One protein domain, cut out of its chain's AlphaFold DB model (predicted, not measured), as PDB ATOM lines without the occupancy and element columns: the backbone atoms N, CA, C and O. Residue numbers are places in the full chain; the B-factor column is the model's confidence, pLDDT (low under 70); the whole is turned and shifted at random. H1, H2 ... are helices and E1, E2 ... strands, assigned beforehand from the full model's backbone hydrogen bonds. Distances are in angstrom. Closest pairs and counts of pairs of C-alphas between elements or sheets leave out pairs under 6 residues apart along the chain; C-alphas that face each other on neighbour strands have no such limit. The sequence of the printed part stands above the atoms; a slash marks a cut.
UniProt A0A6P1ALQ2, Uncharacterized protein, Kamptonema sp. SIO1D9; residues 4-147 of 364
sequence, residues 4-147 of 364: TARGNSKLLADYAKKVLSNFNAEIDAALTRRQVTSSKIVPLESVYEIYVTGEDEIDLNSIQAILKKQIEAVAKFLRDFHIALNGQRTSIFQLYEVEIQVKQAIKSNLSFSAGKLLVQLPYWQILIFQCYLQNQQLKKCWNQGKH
ATOM      1  N   THR A   4     222.940 336.744 393.417       48.16
ATOM      2  CA  THR A   4     221.914 336.699 392.363       48.16
ATOM      3  C   THR A   4     222.345 335.878 391.142       48.16
ATOM      4  O   THR A   4     221.534 335.130 390.599       48.16
ATOM      5  N   ALA A   5     223.626 335.916 390.755       44.00
ATOM      6  CA  ALA A   5     224.150 335.104 389.651       44.00
ATOM      7  C   ALA A   5     224.136 333.594 389.977       44.00
ATOM      8  O   ALA A   5     223.781 332.772 389.131       44.00
ATOM      9  N   ARG A   6     224.434 333.222 391.234       47.91
ATOM     10  CA  ARG A   6     224.378 331.822 391.706       47.91
ATOM     11  C   ARG A   6     222.948 331.278 391.820       47.91
ATOM     12  O   ARG A   6     222.715 330.128 391.460       47.91
ATOM     13  N   GLY A   7     221.987 332.089 392.275       51.81
ATOM     14  CA  GLY A   7     220.578 331.675 392.387       51.81
ATOM     15  C   GLY A   7     219.920 331.370 391.034       51.81
ATOM     16  O   GLY A   7     219.153 330.416 390.911       51.81
ATOM     17  N   ASN A   8     220.278 332.124 389.995       61.38
ATOM     18  CA  ASN A   8     219.704 331.979 388.655       61.38
ATOM     19  C   ASN A   8     220.301 330.833 387.841       61.38
ATOM     20  O   ASN A   8     219.575 330.168 387.099       61.38
ATOM     21  N   SER A   9     221.598 330.569 388.012       65.06
ATOM     22  CA  SER A   9     222.236 329.378 387.445       65.06
ATOM     23  C   SER A   9     221.546 328.105 387.956       65.06
ATOM     24  O   SER A   9     221.240 327.210 387.172       65.06
ATOM     25  N   LYS A  10     221.154 328.087 389.240       73.88
ATOM     26  CA  LYS A  10     220.406 326.979 389.847       73.88
ATOM     27  C   LYS A  10     218.999 326.800 389.256       73.88
ATOM     28  O   LYS A  10     218.641 325.691 388.888       73.88
ATOM     29  N   LEU A  11     218.229 327.881 389.080       81.31
ATOM     30  CA  LEU A  11     216.891 327.811 388.465       81.31
ATOM     31  C   LEU A  11     216.921 327.310 387.011       81.31
ATOM     32  O   LEU A  11     216.012 326.603 386.573       81.31
ATOM     33  N   LEU A  12     217.946 327.691 386.243       83.62
ATOM     34  CA  LEU A  12     218.130 327.213 384.871       83.62
ATOM     35  C   LEU A  12     218.621 325.761 384.827       83.62
ATOM     36  O   LEU A  12     218.168 325.019 383.958       83.62
ATOM     37  N   ALA A  13     219.462 325.340 385.775       81.06
ATOM     38  CA  ALA A  13     219.870 323.944 385.932       81.06
ATOM     39  C   ALA A  13     218.679 323.040 386.304       81.06
ATOM     40  O   ALA A  13     218.465 322.008 385.668       81.06
ATOM     41  N   ASP A  14     217.831 323.466 387.248       86.62
ATOM     42  CA  ASP A  14     216.606 322.744 387.623       86.62
ATOM     43  C   ASP A  14     215.637 322.628 386.433       86.62
ATOM     44  O   ASP A  14     215.060 321.567 386.172       86.62
ATOM     45  N   TYR A  15     215.488 323.709 385.660       90.19
ATOM     46  CA  TYR A  15     214.703 323.691 384.427       90.19
ATOM     47  C   TYR A  15     215.301 322.739 383.384       90.19
ATOM     48  O   TYR A  15     214.560 321.968 382.775       90.19
ATOM     49  N   ALA A  16     216.622 322.735 383.202       87.62
ATOM     50  CA  ALA A  16     217.288 321.831 382.273       87.62
ATOM     51  C   ALA A  16     217.099 320.360 382.655       87.62
ATOM     52  O   ALA A  16     216.752 319.549 381.796       87.62
ATOM     53  N   LYS A  17     217.219 320.034 383.947       89.50
ATOM     54  CA  LYS A  17     216.960 318.690 384.471       89.50
ATOM     55  C   LYS A  17     215.539 318.222 384.151       89.50
ATOM     56  O   LYS A  17     215.348 317.111 383.661       89.50
ATOM     57  N   LYS A  18     214.546 319.099 384.345       92.12
ATOM     58  CA  LYS A  18     213.142 318.826 384.003       92.12
ATOM     59  C   LYS A  18     212.936 318.598 382.501       92.12
ATOM     60  O   LYS A  18     212.159 317.735 382.102       92.12
ATOM     61  N   VAL A  19     213.602 319.380 381.652       91.12
ATOM     62  CA  VAL A  19     213.493 319.217 380.195       91.12
ATOM     63  C   VAL A  19     214.118 317.895 379.744       91.12
ATOM     64  O   VAL A  19     213.525 317.218 378.907       91.12
ATOM     65  N   LEU A  20     215.259 317.493 380.315       88.12
ATOM     66  CA  LEU A  20     215.875 316.191 380.043       88.12
ATOM     67  C   LEU A  20     214.946 315.036 380.438       88.12
ATOM     68  O   LEU A  20     214.689 314.165 379.607       88.12
ATOM     69  N   SER A  21     214.349 315.085 381.635       91.69
ATOM     70  CA  SER A  21     213.450 314.021 382.098       91.69
ATOM     71  C   SER A  21     212.219 313.833 381.206       91.69
ATOM     72  O   SER A  21     211.735 312.714 381.035       91.69
ATOM     73  N   ASN A  22     211.728 314.906 380.574       92.56
ATOM     74  CA  ASN A  22     210.571 314.838 379.675       92.56
ATOM     75  C   ASN A  22     210.835 313.995 378.413       92.56
ATOM     76  O   ASN A  22     209.884 313.520 377.794       92.56
ATOM     77  N   PHE A  23     212.099 313.802 378.024       87.88
ATOM     78  CA  PHE A  23     212.465 313.003 376.853       87.88
ATOM     79  C   PHE A  23     212.704 311.521 377.166       87.88
ATOM     80  O   PHE A  23     212.807 310.727 376.232       87.88
ATOM     81  N   ASN A  24     212.740 311.114 378.441       86.44
ATOM     82  CA  ASN A  24     213.021 309.724 378.819       86.44
ATOM     83  C   ASN A  24     212.004 308.734 378.242       86.44
ATOM     84  O   ASN A  24     212.403 307.690 377.742       86.44
ATOM     85  N   ALA A  25     210.712 309.077 378.235       84.25
ATOM     86  CA  ALA A  25     209.677 308.214 377.658       84.25
ATOM     87  C   ALA A  25     209.862 308.013 376.141       84.25
ATOM     88  O   ALA A  25     209.651 306.921 375.616       84.25
ATOM     89  N   GLU A  26     210.295 309.057 375.425       82.38
ATOM     90  CA  GLU A  26     210.581 308.975 373.989       82.38
ATOM     91  C   GLU A  26     211.827 308.119 373.712       82.38
ATOM     92  O   GLU A  26     211.844 307.341 372.757       82.38
ATOM     93  N   ILE A  27     212.853 308.234 374.561       79.81
ATOM     94  CA  ILE A  27     214.087 307.439 374.481       79.81
ATOM     95  C   ILE A  27     213.806 305.973 374.762       79.81
ATOM     96  O   ILE A  27     214.227 305.125 373.980       79.81
ATOM     97  N   ASP A  28     213.075 305.684 375.834       79.25
ATOM     98  CA  ASP A  28     212.703 304.326 376.211       79.25
ATOM     99  C   ASP A  28     211.922 303.647 375.078       79.25
ATOM    100  O   ASP A  28     212.293 302.572 374.603       79.25
ATOM    101  N   ALA A  29     210.936 304.346 374.505       76.44
ATOM    102  CA  ALA A  29     210.198 303.865 373.341       76.44
ATOM    103  C   ALA A  29     211.075 303.692 372.082       76.44
ATOM    104  O   ALA A  29     210.813 302.818 371.251       76.44
ATOM    105  N   ALA A  30     212.092 304.533 371.873       67.81
ATOM    106  CA  ALA A  30     213.001 304.437 370.728       67.81
ATOM    107  C   ALA A  30     214.024 303.297 370.870       67.81
ATOM    108  O   ALA A  30     214.291 302.594 369.896       67.81
ATOM    109  N   LEU A  31     214.578 303.101 372.064       65.06
ATOM    110  CA  LEU A  31     215.584 302.082 372.359       65.06
ATOM    111  C   LEU A  31     214.961 300.692 372.547       65.06
ATOM    112  O   LEU A  31     215.520 299.713 372.057       65.06
ATOM    113  N   THR A  32     213.754 300.606 373.113       69.38
ATOM    114  CA  THR A  32     212.974 299.357 373.167       69.38
ATOM    115  C   THR A  32     212.676 298.829 371.760       69.38
ATOM    116  O   THR A  32     212.862 297.644 371.486       69.38
ATOM    117  N   ARG A  33     212.322 299.710 370.806       67.31
ATOM    118  CA  ARG A  33     212.172 299.346 369.379       67.31
ATOM    119  C   ARG A  33     213.460 298.804 368.745       67.31
ATOM    120  O   ARG A  33     213.389 298.104 367.742       67.31
ATOM    121  N   ARG A  34     214.623 299.116 369.322       53.50
ATOM    122  CA  ARG A  34     215.949 298.630 368.906       53.50
ATOM    123  C   ARG A  34     216.438 297.441 369.742       53.50
ATOM    124  O   ARG A  34     217.620 297.126 369.701       53.50
ATOM    125  N   GLN A  35     215.540 296.791 370.490       66.25
ATOM    126  CA  GLN A  35     215.819 295.618 371.330       66.25
ATOM    127  C   GLN A  35     216.836 295.869 372.459       66.25
ATOM    128  O   GLN A  35     217.432 294.931 372.991       66.25
ATOM    129  N   VAL A  36     217.027 297.127 372.873       62.59
ATOM    130  CA  VAL A  36     217.799 297.447 374.079       62.59
ATOM    131  C   VAL A  36     216.922 297.158 375.293       62.59
ATOM    132  O   VAL A  36     215.809 297.669 375.396       62.59
ATOM    133  N   THR A  37     217.406 296.326 376.214       70.06
ATOM    134  CA  THR A  37     216.660 295.978 377.429       70.06
ATOM    135  C   THR A  37     216.417 297.221 378.279       70.06
ATOM    136  O   THR A  37     217.361 297.953 378.570       70.06
ATOM    137  N   SER A  38     215.185 297.415 378.751       68.19
ATOM    138  CA  SER A  38     214.781 298.577 379.557       68.19
ATOM    139  C   SER A  38     215.640 298.776 380.811       68.19
ATOM    140  O   SER A  38     215.888 299.901 381.224       68.19
ATOM    141  N   SER A  39     216.190 297.694 381.377       67.50
ATOM    142  CA  SER A  39     217.115 297.736 382.520       67.50
ATOM    143  C   SER A  39     218.481 298.369 382.221       67.50
ATOM    144  O   SER A  39     219.203 298.711 383.153       67.50
ATOM    145  N   LYS A  40     218.853 298.524 380.944       63.97
ATOM    146  CA  LYS A  40     220.094 299.178 380.496       63.97
ATOM    147  C   LYS A  40     219.877 300.626 380.047       63.97
ATOM    148  O   LYS A  40     220.843 301.299 379.694       63.97
ATOM    149  N   ILE A  41     218.632 301.106 380.035       72.06
ATOM    150  CA  ILE A  41     218.293 302.462 379.607       72.06
ATOM    151  C   ILE A  41     218.403 303.387 380.818       72.06
ATOM    152  O   ILE A  41     217.588 303.344 381.736       72.06
ATOM    153  N   VAL A  42     219.449 304.210 380.828       77.44
ATOM    154  CA  VAL A  42     219.718 305.159 381.913       77.44
ATOM    155  C   VAL A  42     219.013 306.495 381.613       77.44
ATOM    156  O   VAL A  42     219.140 306.991 380.492       77.44
ATOM    157  N   PRO A  43     218.287 307.104 382.572       80.31
ATOM    158  CA  PRO A  43     217.629 308.401 382.380       80.31
ATOM    159  C   PRO A  43     218.601 309.518 381.979       80.31
ATOM    160  O   PRO A  43     219.687 309.631 382.556       80.31
ATOM    161  N   LEU A  44     218.210 310.397 381.048       80.62
ATOM    162  CA  LEU A  44     219.080 311.466 380.530       80.62
ATOM    163  C   LEU A  44     219.639 312.371 381.628       80.62
ATOM    164  O   LEU A  44     220.819 312.702 381.620       80.62
ATOM    165  N   GLU A  45     218.793 312.768 382.571       82.31
ATOM    166  CA  GLU A  45     219.120 313.666 383.677       82.31
ATOM    167  C   GLU A  45     220.079 313.065 384.708       82.31
ATOM    168  O   GLU A  45     220.524 313.772 385.611       82.31
ATOM    169  N   SER A  46     220.359 311.764 384.609       75.25
ATOM    170  CA  SER A  46     221.369 311.080 385.420       75.25
ATOM    171  C   SER A  46     222.705 310.905 384.693       75.25
ATOM    172  O   SER A  46     223.699 310.567 385.329       75.25
ATOM    173  N   VAL A  47     222.734 311.158 383.380       70.88
ATOM    174  CA  VAL A  47     223.926 311.030 382.525       70.88
ATOM    175  C   VAL A  47     224.491 312.392 382.142       70.88
ATOM    176  O   VAL A  47     225.707 312.548 382.071       70.88
ATOM    177  N   TYR A  48     223.616 313.364 381.880       78.50
ATOM    178  CA  TYR A  48     224.000 314.672 381.372       78.50
ATOM    179  C   TYR A  48     223.611 315.788 382.325       78.50
ATOM    180  O   TYR A  48     222.477 315.851 382.802       78.50
ATOM    181  N   GLU A  49     224.522 316.739 382.487       82.25
ATOM    182  CA  GLU A  49     224.264 317.975 383.207       82.25
ATOM    183  C   GLU A  49     224.397 319.183 382.281       82.25
ATOM    184  O   GLU A  49     225.354 319.297 381.514       82.25
ATOM    185  N   ILE A  50     223.409 320.082 382.318       82.38
ATOM    186  CA  ILE A  50     223.412 321.316 381.527       82.38
ATOM    187  C   ILE A  50     223.573 322.498 382.478       82.38
ATOM    188  O   ILE A  50     222.695 322.782 383.294       82.38
ATOM    189  N   TYR A  51     224.662 323.232 382.302       84.56
ATOM    190  CA  TYR A  51     224.985 324.430 383.056       84.56
ATOM    191  C   TYR A  51     224.814 325.676 382.202       84.56
ATOM    192  O   TYR A  51     225.081 325.664 381.000       84.56
ATOM    193  N   VAL A  52     224.418 326.776 382.840       84.56
ATOM    194  CA  VAL A  52     224.400 328.098 382.209       84.56
ATOM    195  C   VAL A  52     225.286 329.047 383.001       84.56
ATOM    196  O   VAL A  52     225.081 329.241 384.203       84.56
ATOM    197  N   THR A  53     226.255 329.642 382.311       83.88
ATOM    198  CA  THR A  53     227.211 330.610 382.855       83.88
ATOM    199  C   THR A  53     227.172 331.906 382.041       83.88
ATOM    200  O   THR A  53     226.858 331.908 380.850       83.88
ATOM    201  N   GLY A  54     227.457 333.033 382.691       81.00
ATOM    202  CA  GLY A  54     227.590 334.345 382.057       81.00
ATOM    203  C   GLY A  54     228.829 335.061 382.586       81.00
ATOM    204  O   GLY A  54     229.248 334.790 383.711       81.00
ATOM    205  N   GLU A  55     229.424 335.944 381.784       81.12
ATOM    206  CA  GLU A  55     230.470 336.862 382.262       81.12
ATOM    207  C   GLU A  55     229.906 337.827 383.322       81.12
ATOM    208  O   GLU A  55     228.708 338.112 383.322       81.12
ATOM    209  N   ASP A  56     230.756 338.319 384.231       71.25
ATOM    210  CA  ASP A  56     230.338 339.032 385.455       71.25
ATOM    211  C   ASP A  56     229.455 340.279 385.206       71.25
ATOM    212  O   ASP A  56     228.711 340.690 386.095       71.25
ATOM    213  N   GLU A  57     229.492 340.857 384.002       74.88
ATOM    214  CA  GLU A  57     228.716 342.043 383.602       74.88
ATOM    215  C   GLU A  57     227.380 341.716 382.906       74.88
ATOM    216  O   GLU A  57     226.618 342.617 382.556       74.88
ATOM    217  N   ILE A  58     227.080 340.436 382.674       80.00
ATOM    218  CA  ILE A  58     225.919 340.004 381.891       80.00
ATOM    219  C   ILE A  58     224.739 339.671 382.809       80.00
ATOM    220  O   ILE A  58     224.776 338.711 383.581       80.00
ATOM    221  N   ASP A  59     223.631 340.404 382.655       81.38
ATOM    222  CA  ASP A  59     222.377 340.048 383.319       81.38
ATOM    223  C   ASP A  59     221.660 338.908 382.582       81.38
ATOM    224  O   ASP A  59     220.950 339.114 381.593       81.38
ATOM    225  N   LEU A  60     221.801 337.690 383.104       81.81
ATOM    226  CA  LEU A  60     221.120 336.505 382.580       81.81
ATOM    227  C   LEU A  60     219.587 336.563 382.742       81.81
ATOM    228  O   LEU A  60     218.890 335.843 382.023       81.81
ATOM    229  N   ASN A  61     219.041 337.401 383.637       81.81
ATOM    230  CA  ASN A  61     217.585 337.517 383.814       81.81
ATOM    231  C   ASN A  61     216.922 338.113 382.579       81.81
ATOM    232  O   ASN A  61     215.938 337.562 382.082       81.81
ATOM    233  N   SER A  62     217.506 339.191 382.049       82.81
ATOM    234  CA  SER A  62     217.017 339.874 380.846       82.81
ATOM    235  C   SER A  62     216.852 338.947 379.633       82.81
ATOM    236  O   SER A  62     216.014 339.195 378.769       82.81
ATOM    237  N   ILE A  63     217.604 337.842 379.587       84.69
ATOM    238  CA  ILE A  63     217.633 336.892 378.467       84.69
ATOM    239  C   ILE A  63     217.136 335.484 378.830       84.69
ATOM    240  O   ILE A  63     217.255 334.551 378.028       84.69
ATOM    241  N   GLN A  64     216.537 335.304 380.011       87.06
ATOM    242  CA  GLN A  64     216.165 333.991 380.550       87.06
ATOM    243  C   GLN A  64     215.255 333.184 379.608       87.06
ATOM    244  O   GLN A  64     215.416 331.971 379.472       87.06
ATOM    245  N   ALA A  65     214.308 333.840 378.929       87.19
ATOM    246  CA  ALA A  65     213.395 333.179 377.995       87.19
ATOM    247  C   ALA A  65     214.129 332.540 376.802       87.19
ATOM    248  O   ALA A  65     213.756 331.456 376.352       87.19
ATOM    249  N   ILE A  66     215.192 333.181 376.309       87.62
ATOM    250  CA  ILE A  66     216.002 332.652 375.205       87.62
ATOM    251  C   ILE A  66     216.939 331.551 375.700       87.62
ATOM    252  O   ILE A  66     217.092 330.535 375.025       87.62
ATOM    253  N   LEU A  67     217.481 331.682 376.913       87.56
ATOM    254  CA  LEU A  67     218.277 330.624 377.540       87.56
ATOM    255  C   LEU A  67     217.467 329.337 377.734       87.56
ATOM    256  O   LEU A  67     217.969 328.256 377.442       87.56
ATOM    257  N   LYS A  68     216.189 329.438 378.120       91.12
ATOM    258  CA  LYS A  68     215.280 328.281 378.175       91.12
ATOM    259  C   LYS A  68     215.115 327.608 376.807       91.12
ATOM    260  O   LYS A  68     215.255 326.392 376.717       91.12
ATOM    261  N   LYS A  69     214.924 328.381 375.731       89.50
ATOM    262  CA  LYS A  69     214.865 327.843 374.356       89.50
ATOM    263  C   LYS A  69     216.177 327.174 373.930       89.50
ATOM    264  O   LYS A  69     216.149 326.140 373.264       89.50
ATOM    265  N   GLN A  70     217.326 327.723 374.333       88.75
ATOM    266  CA  GLN A  70     218.623 327.092 374.085       88.75
ATOM    267  C   GLN A  70     218.757 325.762 374.837       88.75
ATOM    268  O   GLN A  70     219.197 324.780 374.244       88.75
ATOM    269  N   ILE A  71     218.360 325.717 376.113       90.31
ATOM    270  CA  ILE A  71     218.347 324.492 376.924       90.31
ATOM    271  C   ILE A  71     217.475 323.424 376.256       90.31
ATOM    272  O   ILE A  71     217.911 322.288 376.108       90.31
ATOM    273  N   GLU A  72     216.284 323.781 375.774       91.44
ATOM    274  CA  GLU A  72     215.414 322.854 375.038       91.44
ATOM    275  C   GLU A  72     216.053 322.341 373.740       91.44
ATOM    276  O   GLU A  72     215.926 321.160 373.407       91.44
ATOM    277  N   ALA A  73     216.755 323.201 372.998       84.69
ATOM    278  CA  ALA A  73     217.463 322.801 371.785       84.69
ATOM    279  C   ALA A  73     218.625 321.837 372.084       84.69
ATOM    280  O   ALA A  73     218.792 320.849 371.366       84.69
ATOM    281  N   VAL A  74     219.385 322.096 373.153       83.50
ATOM    282  CA  VAL A  74     220.459 321.218 373.641       83.50
ATOM    283  C   VAL A  74     219.895 319.888 374.134       83.50
ATOM    284  O   VAL A  74     220.411 318.842 373.760       83.50
ATOM    285  N   ALA A  75     218.813 319.898 374.909       86.19
ATOM    286  CA  ALA A  75     218.180 318.678 375.403       86.19
ATOM    287  C   ALA A  75     217.662 317.792 374.256       86.19
ATOM    288  O   ALA A  75     217.866 316.581 374.274       86.19
ATOM    289  N   LYS A  76     217.078 318.390 373.206       85.44
ATOM    290  CA  LYS A  76     216.703 317.664 371.978       85.44
ATOM    291  C   LYS A  76     217.917 317.051 371.276       85.44
ATOM    292  O   LYS A  76     217.836 315.921 370.804       85.44
ATOM    293  N   PHE A  77     219.035 317.775 371.219       80.88
ATOM    294  CA  PHE A  77     220.289 317.244 370.686       80.88
ATOM    295  C   PHE A  77     220.801 316.061 371.526       80.88
ATOM    296  O   PHE A  77     221.105 315.015 370.960       80.88
ATOM    297  N   LEU A  78     220.832 316.191 372.858       76.62
ATOM    298  CA  LEU A  78     221.277 315.140 373.780       76.62
ATOM    299  C   LEU A  78     220.399 313.891 373.714       76.62
ATOM    300  O   LEU A  78     220.929 312.787 373.729       76.62
ATOM    301  N   ARG A  79     219.079 314.045 373.571       81.75
ATOM    302  CA  ARG A  79     218.159 312.931 373.309       81.75
ATOM    303  C   ARG A  79     218.578 312.155 372.062       81.75
ATOM    304  O   ARG A  79     218.755 310.942 372.113       81.75
ATOM    305  N   ASP A  80     218.748 312.863 370.947       72.94
ATOM    306  CA  ASP A  80     219.098 312.251 369.662       72.94
ATOM    307  C   ASP A  80     220.484 311.587 369.711       72.94
ATOM    308  O   ASP A  80     220.671 310.488 369.190       72.94
ATOM    309  N   PHE A  81     221.433 312.233 370.390       69.50
ATOM    310  CA  PHE A  81     222.779 311.726 370.641       69.50
ATOM    311  C   PHE A  81     222.764 310.465 371.519       69.50
ATOM    312  O   PHE A  81     223.375 309.461 371.167       69.50
ATOM    313  N   HIS A  82     222.010 310.466 372.617       69.62
ATOM    314  CA  HIS A  82     221.909 309.338 373.540       69.62
ATOM    315  C   HIS A  82     221.232 308.115 372.899       69.62
ATOM    316  O   HIS A  82     221.694 306.993 373.088       69.62
ATOM    317  N   ILE A  83     220.197 308.318 372.071       65.75
ATOM    318  CA  ILE A  83     219.579 307.243 371.271       65.75
ATOM    319  C   ILE A  83     220.577 306.663 370.257       65.75
ATOM    320  O   ILE A  83     220.560 305.460 369.984       65.75
ATOM    321  N   ALA A  84     221.431 307.506 369.671       60.09
ATOM    322  CA  ALA A  84     222.459 307.064 368.737       60.09
ATOM    323  C   ALA A  84     223.559 306.249 369.436       60.09
ATOM    324  O   ALA A  84     223.917 305.192 368.930       60.09
ATOM    325  N   LEU A  85     224.036 306.689 370.606       58.28
ATOM    326  CA  LEU A  85     225.077 305.996 371.371       58.28
ATOM    327  C   LEU A  85     224.607 304.674 371.980       58.28
ATOM    328  O   LEU A  85     225.238 303.645 371.774       58.28
ATOM    329  N   ASN A  86     223.487 304.681 372.703       54.50
ATOM    330  CA  ASN A  86     222.982 303.479 373.376       54.50
ATOM    331  C   ASN A  86     222.282 302.505 372.417       54.50
ATOM    332  O   ASN A  86     221.938 301.392 372.803       54.50
ATOM    333  N   GLY A  87     222.092 302.909 371.157       42.53
ATOM    334  CA  GLY A  87     221.727 302.018 370.059       42.53
ATOM    335  C   GLY A  87     222.918 301.306 369.404       42.53
ATOM    336  O   GLY A  87     222.692 300.521 368.487       42.53
ATOM    337  N   GLN A  88     224.159 301.578 369.829       39.62
ATOM    338  CA  GLN A  88     225.386 300.961 369.310       39.62
ATOM    339  C   GLN A  88     225.997 299.993 370.338       39.62
ATOM    340  O   GLN A  88     225.864 300.178 371.545       39.62
ATOM    341  N   ARG A  89     226.679 298.936 369.868       33.12
ATOM    342  CA  ARG A  89     227.280 297.894 370.731       33.12
ATOM    343  C   ARG A  89     228.526 298.358 371.503       33.12
ATOM    344  O   ARG A  89     228.969 297.643 372.396       33.12
ATOM    345  N   THR A  90     229.081 299.532 371.201       37.97
ATOM    346  CA  THR A  90     230.314 300.050 371.806       37.97
ATOM    347  C   THR A  90     230.107 301.491 372.288       37.97
ATOM    348  O   THR A  90     230.000 302.433 371.507       37.97
ATOM    349  N   SER A  91     230.038 301.699 373.605       36.81
ATOM    350  CA  SER A  91     229.903 303.033 374.210       36.81
ATOM    351  C   SER A  91     231.250 303.776 374.178       36.81
ATOM    352  O   SER A  91     231.978 303.810 375.168       36.81
ATOM    353  N   ILE A  92     231.624 304.316 373.015       38.75
ATOM    354  CA  ILE A  92     232.942 304.950 372.777       38.75
ATOM    355  C   ILE A  92     232.936 306.449 373.127       38.75
ATOM    356  O   ILE A  92     233.990 307.051 373.327       38.75
ATOM    357  N   PHE A  93     231.760 307.068 373.239       44.97
ATOM    358  CA  PHE A  93     231.638 308.503 373.475       44.97
ATOM    359  C   PHE A  93     231.181 308.799 374.897       44.97
ATOM    360  O   PHE A  93     230.128 308.355 375.345       44.97
ATOM    361  N   GLN A  94     231.989 309.600 375.577       50.50
ATOM    362  CA  GLN A  94     231.761 310.071 376.930       50.50
ATOM    363  C   GLN A  94     231.442 311.566 376.856       50.50
ATOM    364  O   GLN A  94     232.353 312.381 376.794       50.50
ATOM    365  N   LEU A  95     230.161 311.925 376.751       52.56
ATOM    366  CA  LEU A  95     229.666 313.294 376.950       52.56
ATOM    367  C   LEU A  95     228.875 313.272 378.256       52.56
ATOM    368  O   LEU A  95     227.955 312.473 378.385       52.56
ATOM    369  N   TYR A  96     229.239 314.130 379.199       62.06
ATOM    370  CA  TYR A  96     228.630 314.190 380.531       62.06
ATOM    371  C   TYR A  96     228.129 315.593 380.855       62.06
ATOM    372  O   TYR A  96     227.130 315.762 381.545       62.06
ATOM    373  N   GLU A  97     228.781 316.613 380.302       75.00
ATOM    374  CA  GLU A  97     228.490 317.999 380.640       75.00
ATOM    375  C   GLU A  97     228.204 318.830 379.394       75.00
ATOM    376  O   GLU A  97     228.872 318.716 378.365       75.00
ATOM    377  N   VAL A  98     227.236 319.733 379.503       76.94
ATOM    378  CA  VAL A  98     227.012 320.798 378.535       76.94
ATOM    379  C   VAL A  98     227.040 322.135 379.258       76.94
ATOM    380  O   VAL A  98     226.229 322.388 380.138       76.94
ATOM    381  N   GLU A  99     227.948 323.024 378.873       82.94
ATOM    382  CA  GLU A  99     227.985 324.395 379.376       82.94
ATOM    383  C   GLU A  99     227.488 325.357 378.298       82.94
ATOM    384  O   GLU A  99     228.077 325.471 377.226       82.94
ATOM    385  N   ILE A 100     226.411 326.082 378.588       84.06
ATOM    386  CA  ILE A 100     225.936 327.211 377.794       84.06
ATOM    387  C   ILE A 100     226.536 328.475 378.402       84.06
ATOM    388  O   ILE A 100     226.143 328.903 379.485       84.06
ATOM    389  N   GLN A 101     227.483 329.077 377.697       86.31
ATOM    390  CA  GLN A 101     228.244 330.218 378.178       86.31
ATOM    391  C   GLN A 101     227.853 331.481 377.413       86.31
ATOM    392  O   GLN A 101     228.041 331.568 376.199       86.31
ATOM    393  N   VAL A 102     227.330 332.484 378.114       83.62
ATOM    394  CA  VAL A 102     226.982 333.785 377.534       83.62
ATOM    395  C   VAL A 102     228.157 334.745 377.701       83.62
ATOM    396  O   VAL A 102     228.614 334.968 378.820       83.62
ATOM    397  N   LYS A 103     228.652 335.308 376.594       84.75
ATOM    398  CA  LYS A 103     229.825 336.202 376.574       84.75
ATOM    399  C   LYS A 103     229.594 337.465 375.766       84.75
ATOM    400  O   LYS A 103     228.778 337.465 374.839       84.75
ATOM    401  N   GLN A 104     230.400 338.496 376.000       78.25
ATOM    402  CA  GLN A 104     230.546 339.640 375.095       78.25
ATOM    403  C   GLN A 104     231.359 339.264 373.833       78.25
ATOM    404  O   GLN A 104     232.397 339.838 373.521       78.25
ATOM    405  N   ALA A 105     230.896 338.258 373.088       74.94
ATOM    406  CA  ALA A 105     231.528 337.781 371.860       74.94
ATOM    407  C   ALA A 105     230.805 338.301 370.608       74.94
ATOM    408  O   ALA A 105     229.643 338.687 370.659       74.94
ATOM    409  N   ILE A 106     231.465 338.262 369.446       69.94
ATOM    410  CA  ILE A 106     230.857 338.664 368.161       69.94
ATOM    411  C   ILE A 106     230.120 337.494 367.491       69.94
ATOM    412  O   ILE A 106     229.168 337.706 366.745       69.94
ATOM    413  N   LYS A 107     230.550 336.252 367.729       74.44
ATOM    414  CA  LYS A 107     229.999 335.053 367.081       74.44
ATOM    415  C   LYS A 107     229.746 333.956 368.104       74.44
ATOM    416  O   LYS A 107     230.449 333.880 369.108       74.44
ATOM    417  N   SER A 108     228.765 333.106 367.813       70.75
ATOM    418  CA  SER A 108     228.585 331.854 368.534       70.75
ATOM    419  C   SER A 108     229.717 330.883 368.216       70.75
ATOM    420  O   SER A 108     230.269 330.878 367.112       70.75
ATOM    421  N   ASN A 109     230.072 330.074 369.204       72.75
ATOM    422  CA  ASN A 109     231.099 329.053 369.077       72.75
ATOM    423  C   ASN A 109     230.623 327.778 369.773       72.75
ATOM    424  O   ASN A 109     229.921 327.840 370.780       72.75
ATOM    425  N   LEU A 110     230.986 326.629 369.217       69.25
ATOM    426  CA  LEU A 110     230.644 325.325 369.760       69.25
ATOM    427  C   LEU A 110     231.913 324.483 369.776       69.25
ATOM    428  O   LEU A 110     232.519 324.255 368.729       69.25
ATOM    429  N   SER A 111     232.323 324.043 370.961       62.00
ATOM    430  CA  SER A 111     233.534 323.244 371.147       62.00
ATOM    431  C   SER A 111     233.267 322.063 372.064       62.00
ATOM    432  O   SER A 111     232.528 322.187 373.035       62.00
ATOM    433  N   PHE A 112     233.893 320.926 371.776       56.59
ATOM    434  CA  PHE A 112     233.803 319.720 372.591       56.59
ATOM    435  C   PHE A 112     235.198 319.330 373.078       56.59
ATOM    436  O   PHE A 112     236.123 319.216 372.272       56.59
ATOM    437  N   SER A 113     235.349 319.137 374.386       50.34
ATOM    438  CA  SER A 113     236.614 318.742 375.010       50.34
ATOM    439  C   SER A 113     236.350 317.919 376.265       50.34
ATOM    440  O   SER A 113     235.557 318.350 377.097       50.34
ATOM    441  N   ALA A 114     237.032 316.778 376.418       52.31
ATOM    442  CA  ALA A 114     237.032 315.971 377.646       52.31
ATOM    443  C   ALA A 114     235.628 315.677 378.222       52.31
ATOM    444  O   ALA A 114     235.394 315.799 379.418       52.31
ATOM    445  N   GLY A 115     234.668 315.341 377.355       51.06
ATOM    446  CA  GLY A 115     233.293 315.026 377.757       51.06
ATOM    447  C   GLY A 115     232.419 316.215 378.138       51.06
ATOM    448  O   GLY A 115     231.303 316.024 378.624       51.06
ATOM    449  N   LYS A 116     232.881 317.427 377.825       64.38
ATOM    450  CA  LYS A 116     232.131 318.667 377.966       64.38
ATOM    451  C   LYS A 116     231.866 319.318 376.613       64.38
ATOM    452  O   LYS A 116     232.787 319.569 375.834       64.38
ATOM    453  N   LEU A 117     230.601 319.626 376.342       70.31
ATOM    454  CA  LEU A 117     230.163 320.431 375.207       70.31
ATOM    455  C   LEU A 117     229.981 321.883 375.655       70.31
ATOM    456  O   LEU A 117     229.096 322.190 376.444       70.31
ATOM    457  N   LEU A 118     230.791 322.791 375.128       78.00
ATOM    458  CA  LEU A 118     230.685 324.221 375.390       78.00
ATOM    459  C   LEU A 118     229.943 324.908 374.239       78.00
ATOM    460  O   LEU A 118     230.390 324.883 373.091       78.00
ATOM    461  N   VAL A 119     228.824 325.550 374.563       80.56
ATOM    462  CA  VAL A 119     227.984 326.337 373.660       80.56
ATOM    463  C   VAL A 119     228.126 327.807 374.038       80.56
ATOM    464  O   VAL A 119     227.515 328.275 374.994       80.56
ATOM    465  N   GLN A 120     228.935 328.552 373.292       83.94
ATOM    466  CA  GLN A 120     229.148 329.977 373.531       83.94
ATOM    467  C   GLN A 120     228.139 330.801 372.739       83.94
ATOM    468  O   GLN A 120     228.094 330.728 371.506       83.94
ATOM    469  N   LEU A 121     227.352 331.608 373.448       84.00
ATOM    470  CA  LEU A 121     226.373 332.510 372.864       84.00
ATOM    471  C   LEU A 121     226.789 333.976 373.066       84.00
ATOM    472  O   LEU A 121     227.053 334.397 374.194       84.00
ATOM    473  N   PRO A 122     226.834 334.776 371.991       85.06
ATOM    474  CA  PRO A 122     227.137 336.196 372.085       85.06
ATOM    475  C   PRO A 122     225.947 336.974 372.668       85.06
ATOM    476  O   PRO A 122     224.851 336.969 372.105       85.06
ATOM    477  N   TYR A 123     226.170 337.671 373.785       83.50
ATOM    478  CA  TYR A 123     225.134 338.352 374.569       83.50
ATOM    479  C   TYR A 123     224.309 339.345 373.748       83.50
ATOM    480  O   TYR A 123     223.082 339.302 373.782       83.50
ATOM    481  N   TRP A 124     224.961 340.186 372.940       80.31
ATOM    482  CA  TRP A 124     224.267 341.173 372.108       80.31
ATOM    483  C   TRP A 124     223.346 340.525 371.067       80.31
ATOM    484  O   TRP A 124     222.296 341.084 370.759       80.31
ATOM    485  N   GLN A 125     223.682 339.334 370.549       80.81
ATOM    486  CA  GLN A 125     222.803 338.638 369.602       80.81
ATOM    487  C   GLN A 125     221.567 338.075 370.287       80.81
ATOM    488  O   GLN A 125     220.478 338.090 369.714       80.81
ATOM    489  N   ILE A 126     221.728 337.592 371.518       82.50
ATOM    490  CA  ILE A 126     220.608 337.124 372.328       82.50
ATOM    491  C   ILE A 126     219.698 338.305 372.679       82.50
ATOM    492  O   ILE A 126     218.484 338.205 372.529       82.50
ATOM    493  N   LEU A 127     220.280 339.428 373.104       80.94
ATOM    494  CA  LEU A 127     219.536 340.599 373.558       80.94
ATOM    495  C   LEU A 127     218.795 341.304 372.411       80.94
ATOM    496  O   LEU A 127     217.619 341.623 372.547       80.94
ATOM    497  N   ILE A 128     219.463 341.525 371.274       78.25
ATOM    498  CA  ILE A 128     218.919 342.318 370.160       78.25
ATOM    499  C   ILE A 128     218.114 341.447 369.193       78.25
ATOM    500  O   ILE A 128     217.029 341.830 368.766       78.25
ATOM    501  N   PHE A 129     218.636 340.272 368.841       78.25
ATOM    502  CA  PHE A 129     218.062 339.433 367.784       78.25
ATOM    503  C   PHE A 129     217.314 338.215 368.323       78.25
ATOM    504  O   PHE A 129     216.831 337.411 367.527       78.25
ATOM    505  N   GLN A 130     217.238 338.039 369.650       78.88
ATOM    506  CA  GLN A 130     216.606 336.877 370.292       78.88
ATOM    507  C   GLN A 130     217.102 335.537 369.722       78.88
ATOM    508  O   GLN A 130     216.371 334.545 369.654       78.88
ATOM    509  N   CYS A 131     218.360 335.519 369.278       74.56
ATOM    510  CA  CYS A 131     218.936 334.405 368.544       74.56
ATOM    511  C   CYS A 131     219.470 333.335 369.501       74.56
ATOM    512  O   CYS A 131     220.172 333.632 370.466       74.56
ATOM    513  N   TYR A 132     219.166 332.078 369.188       80.88
ATOM    514  CA  TYR A 132     219.695 330.888 369.850       80.88
ATOM    515  C   TYR A 132     220.015 329.826 368.790       80.88
ATOM    516  O   TYR A 132     219.519 329.889 367.662       80.88
ATOM    517  N   LEU A 133     220.852 328.851 369.137       77.31
ATOM    518  CA  LEU A 133     221.216 327.754 368.245       77.31
ATOM    519  C   LEU A 133     220.124 326.681 368.250       77.31
ATOM    520  O   LEU A 133     219.848 326.058 369.275       77.31
ATOM    521  N   GLN A 134     219.527 326.432 367.085       78.56
ATOM    522  CA  GLN A 134     218.497 325.406 366.909       78.56
ATOM    523  C   GLN A 134     219.093 323.987 366.927       78.56
ATOM    524  O   GLN A 134     220.249 323.794 366.553       78.56
ATOM    525  N   ASN A 135     218.284 322.962 367.241       71.50
ATOM    526  CA  ASN A 135     218.726 321.552 367.231       71.50
ATOM    527  C   ASN A 135     219.371 321.154 365.888       71.50
ATOM    528  O   ASN A 135     220.434 320.548 365.861       71.50
ATOM    529  N   GLN A 136     218.789 321.557 364.753       65.94
ATOM    530  CA  GLN A 136     219.383 321.273 363.440       65.94
ATOM    531  C   GLN A 136     220.744 321.949 363.246       65.94
ATOM    532  O   GLN A 136     221.607 321.372 362.598       65.94
ATOM    533  N   GLN A 137     220.967 323.137 363.815       65.06
ATOM    534  CA  GLN A 137     222.264 323.812 363.768       65.06
ATOM    535  C   GLN A 137     223.272 323.133 364.695       65.06
ATOM    536  O   GLN A 137     224.404 322.943 364.277       65.06
ATOM    537  N   LEU A 138     222.858 322.685 365.884       63.38
ATOM    538  CA  LEU A 138     223.689 321.879 366.786       63.38
ATOM    539  C   LEU A 138     224.091 320.555 366.126       63.38
ATOM    540  O   LEU A 138     225.276 320.256 366.038       63.38
ATOM    541  N   LYS A 139     223.128 319.822 365.550       62.69
ATOM    542  CA  LYS A 139     223.372 318.613 364.751       62.69
ATOM    543  C   LYS A 139     224.236 318.884 363.537       62.69
ATOM    544  O   LYS A 139     225.076 318.066 363.214       62.69
ATOM    545  N   LYS A 140     224.040 320.003 362.841       57.09
ATOM    546  CA  LYS A 140     224.864 320.374 361.690       57.09
ATOM    547  C   LYS A 140     226.277 320.712 362.149       57.09
ATOM    548  O   LYS A 140     227.196 320.244 361.517       57.09
ATOM    549  N   CYS A 141     226.483 321.439 363.241       55.72
ATOM    550  CA  CYS A 141     227.812 321.697 363.799       55.72
ATOM    551  C   CYS A 141     228.495 320.410 364.289       55.72
ATOM    552  O   CYS A 141     229.688 320.245 364.061       55.72
ATOM    553  N   TRP A 142     227.726 319.495 364.883       54.22
ATOM    554  CA  TRP A 142     228.164 318.167 365.312       54.22
ATOM    555  C   TRP A 142     228.529 317.257 364.122       54.22
ATOM    556  O   TRP A 142     229.647 316.765 364.033       54.22
ATOM    557  N   ASN A 143     227.620 317.107 363.154       45.25
ATOM    558  CA  ASN A 143     227.753 316.238 361.977       45.25
ATOM    559  C   ASN A 143     228.629 316.828 360.872       45.25
ATOM    560  O   ASN A 143     229.130 316.086 360.037       45.25
ATOM    561  N   GLN A 144     228.793 318.153 360.803       38.03
ATOM    562  CA  GLN A 144     229.624 318.766 359.770       38.03
ATOM    563  C   GLN A 144     231.083 318.395 359.917       38.03
ATOM    564  O   GLN A 144     231.818 318.696 358.981       38.03
ATOM    565  N   GLY A 145     231.508 317.846 361.066       38.84
ATOM    566  CA  GLY A 145     232.913 317.548 361.307       38.84
ATOM    567  C   GLY A 145     233.786 318.703 360.830       38.84
ATOM    568  O   GLY A 145     234.812 318.472 360.197       38.84
ATOM    569  N   LYS A 146     233.325 319.962 361.007       35.88
ATOM    570  CA  LYS A 146     234.024 321.164 360.541       35.88
ATOM    571  C   LYS A 146     235.182 321.401 361.496       35.88
ATOM    572  O   LYS A 146     235.266 322.402 362.200       35.88
ATOM    573  N   HIS A 147     236.094 320.445 361.498       44.72
ATOM    574  CA  HIS A 147     237.453 320.619 361.915       44.72
ATOM    575  C   HIS A 147     238.007 321.674 360.983       44.72
ATOM    576  O   HIS A 147     238.087 321.459 359.778       44.72
TER     577      HIS A 147
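AT A GLANCE: This is residues 4 to 147 of the 364 residues of an uncharacterized protein of Kamptonema sp. SIO1D9 (UniProt A0A6P1ALQ2). A four-stranded sheet has the long helix H4 over one face and its other face bare, while H1 packs along the edge strand E1 and on H4. H4 runs on past the sheet, where H2 packs on its residues 79 to 86; H6 packs on H4 near E3, and H5 sits by the ends of E2 and E4. The 144 printed residues hold six named helices and four strands, in the order H1 H2 H3 E1 H4 E2 E3 E4 H5 H6; the sheet, E1 E2 E4 E3, is mixed, and so is the class, helices and strands. The whole is compact, with a radius of gyration of the C-alphas of 15.7 A, and spans 49 by 35 by 25 A.

IN THESE COORDINATES: H1, residues 4 to 22, is 27.7 A long and begins at C-alpha 4 (221.914, 336.699, 392.363). H2 is residues 24 to 32, 11.8 A, and H3 residues 44 to 47, 5.3 A. E1, residues 49 to 54, measures 16.7 A. H4, residues 64 to 86, measures 32.1 A and begins at C-alpha 64 (216.165, 333.991, 380.550). E2 is residues 97 to 103, 18.7 A; E3 109 to 113, 13.1 A; E4 116 to 122, 19.2 A. H5 is residues 123 to 129, 9.9 A, and H6 135 to 143, 11.7 A, ending at C-alpha 143 (227.753, 316.238, 361.977).

HOW THE PARTS SIT: The hub H4 touches four helices. With H4 on one face, the sheet makes two layers; H4 lies over E1 and E2 at a height over the sheet of 9.5 A. E1, H4 and E2 form a strand-helix-strand unit, two parallel neighbour strands with a helix between, with a left-handed crossover. E1 and E2 are parallel, with N 51 and O 98 within hydrogen-bond range at 2.8 A; E2 and E4 are parallel, with N 99 and O 117 at 2.8 A. The hairpin E3 and E4 is antiparallel, with N 118 and O 111 at 2.8 A. H1 touches H4 at a steep tilt of 42 degrees, the C-alphas of Leu 20 and Ala 75 being closest at 5.7 A. H2 touches H4 at a shallow tilt of 18 degrees, closest at Ile 27 and Ile 83, their C-alphas 6.4 A apart. H6 touches H4, with the C-alphas of Ala 73 and Asn 135 closest at 4.9 A, and only grazes the sheet with residues 138 to 142. H3 only just touches H4, with 3 pairs of C-alphas within 8 A. H5 only grazes the sheet with residues 123 to 126. In H1, H2, H4, H5 and H6 every O i to N i+4 pair is within hydrogen-bond range; H3 is too short for one.

THE WHOLE: The C-alphas of Gln 35 and Glu 57 are farthest apart, 49.7 A. The printed part has no cut, and the link H2 to H3 is long. Mean pLDDT of the printed part is 72.3; 52 residues are under 70, among them 81 to 96 and 136 to 147.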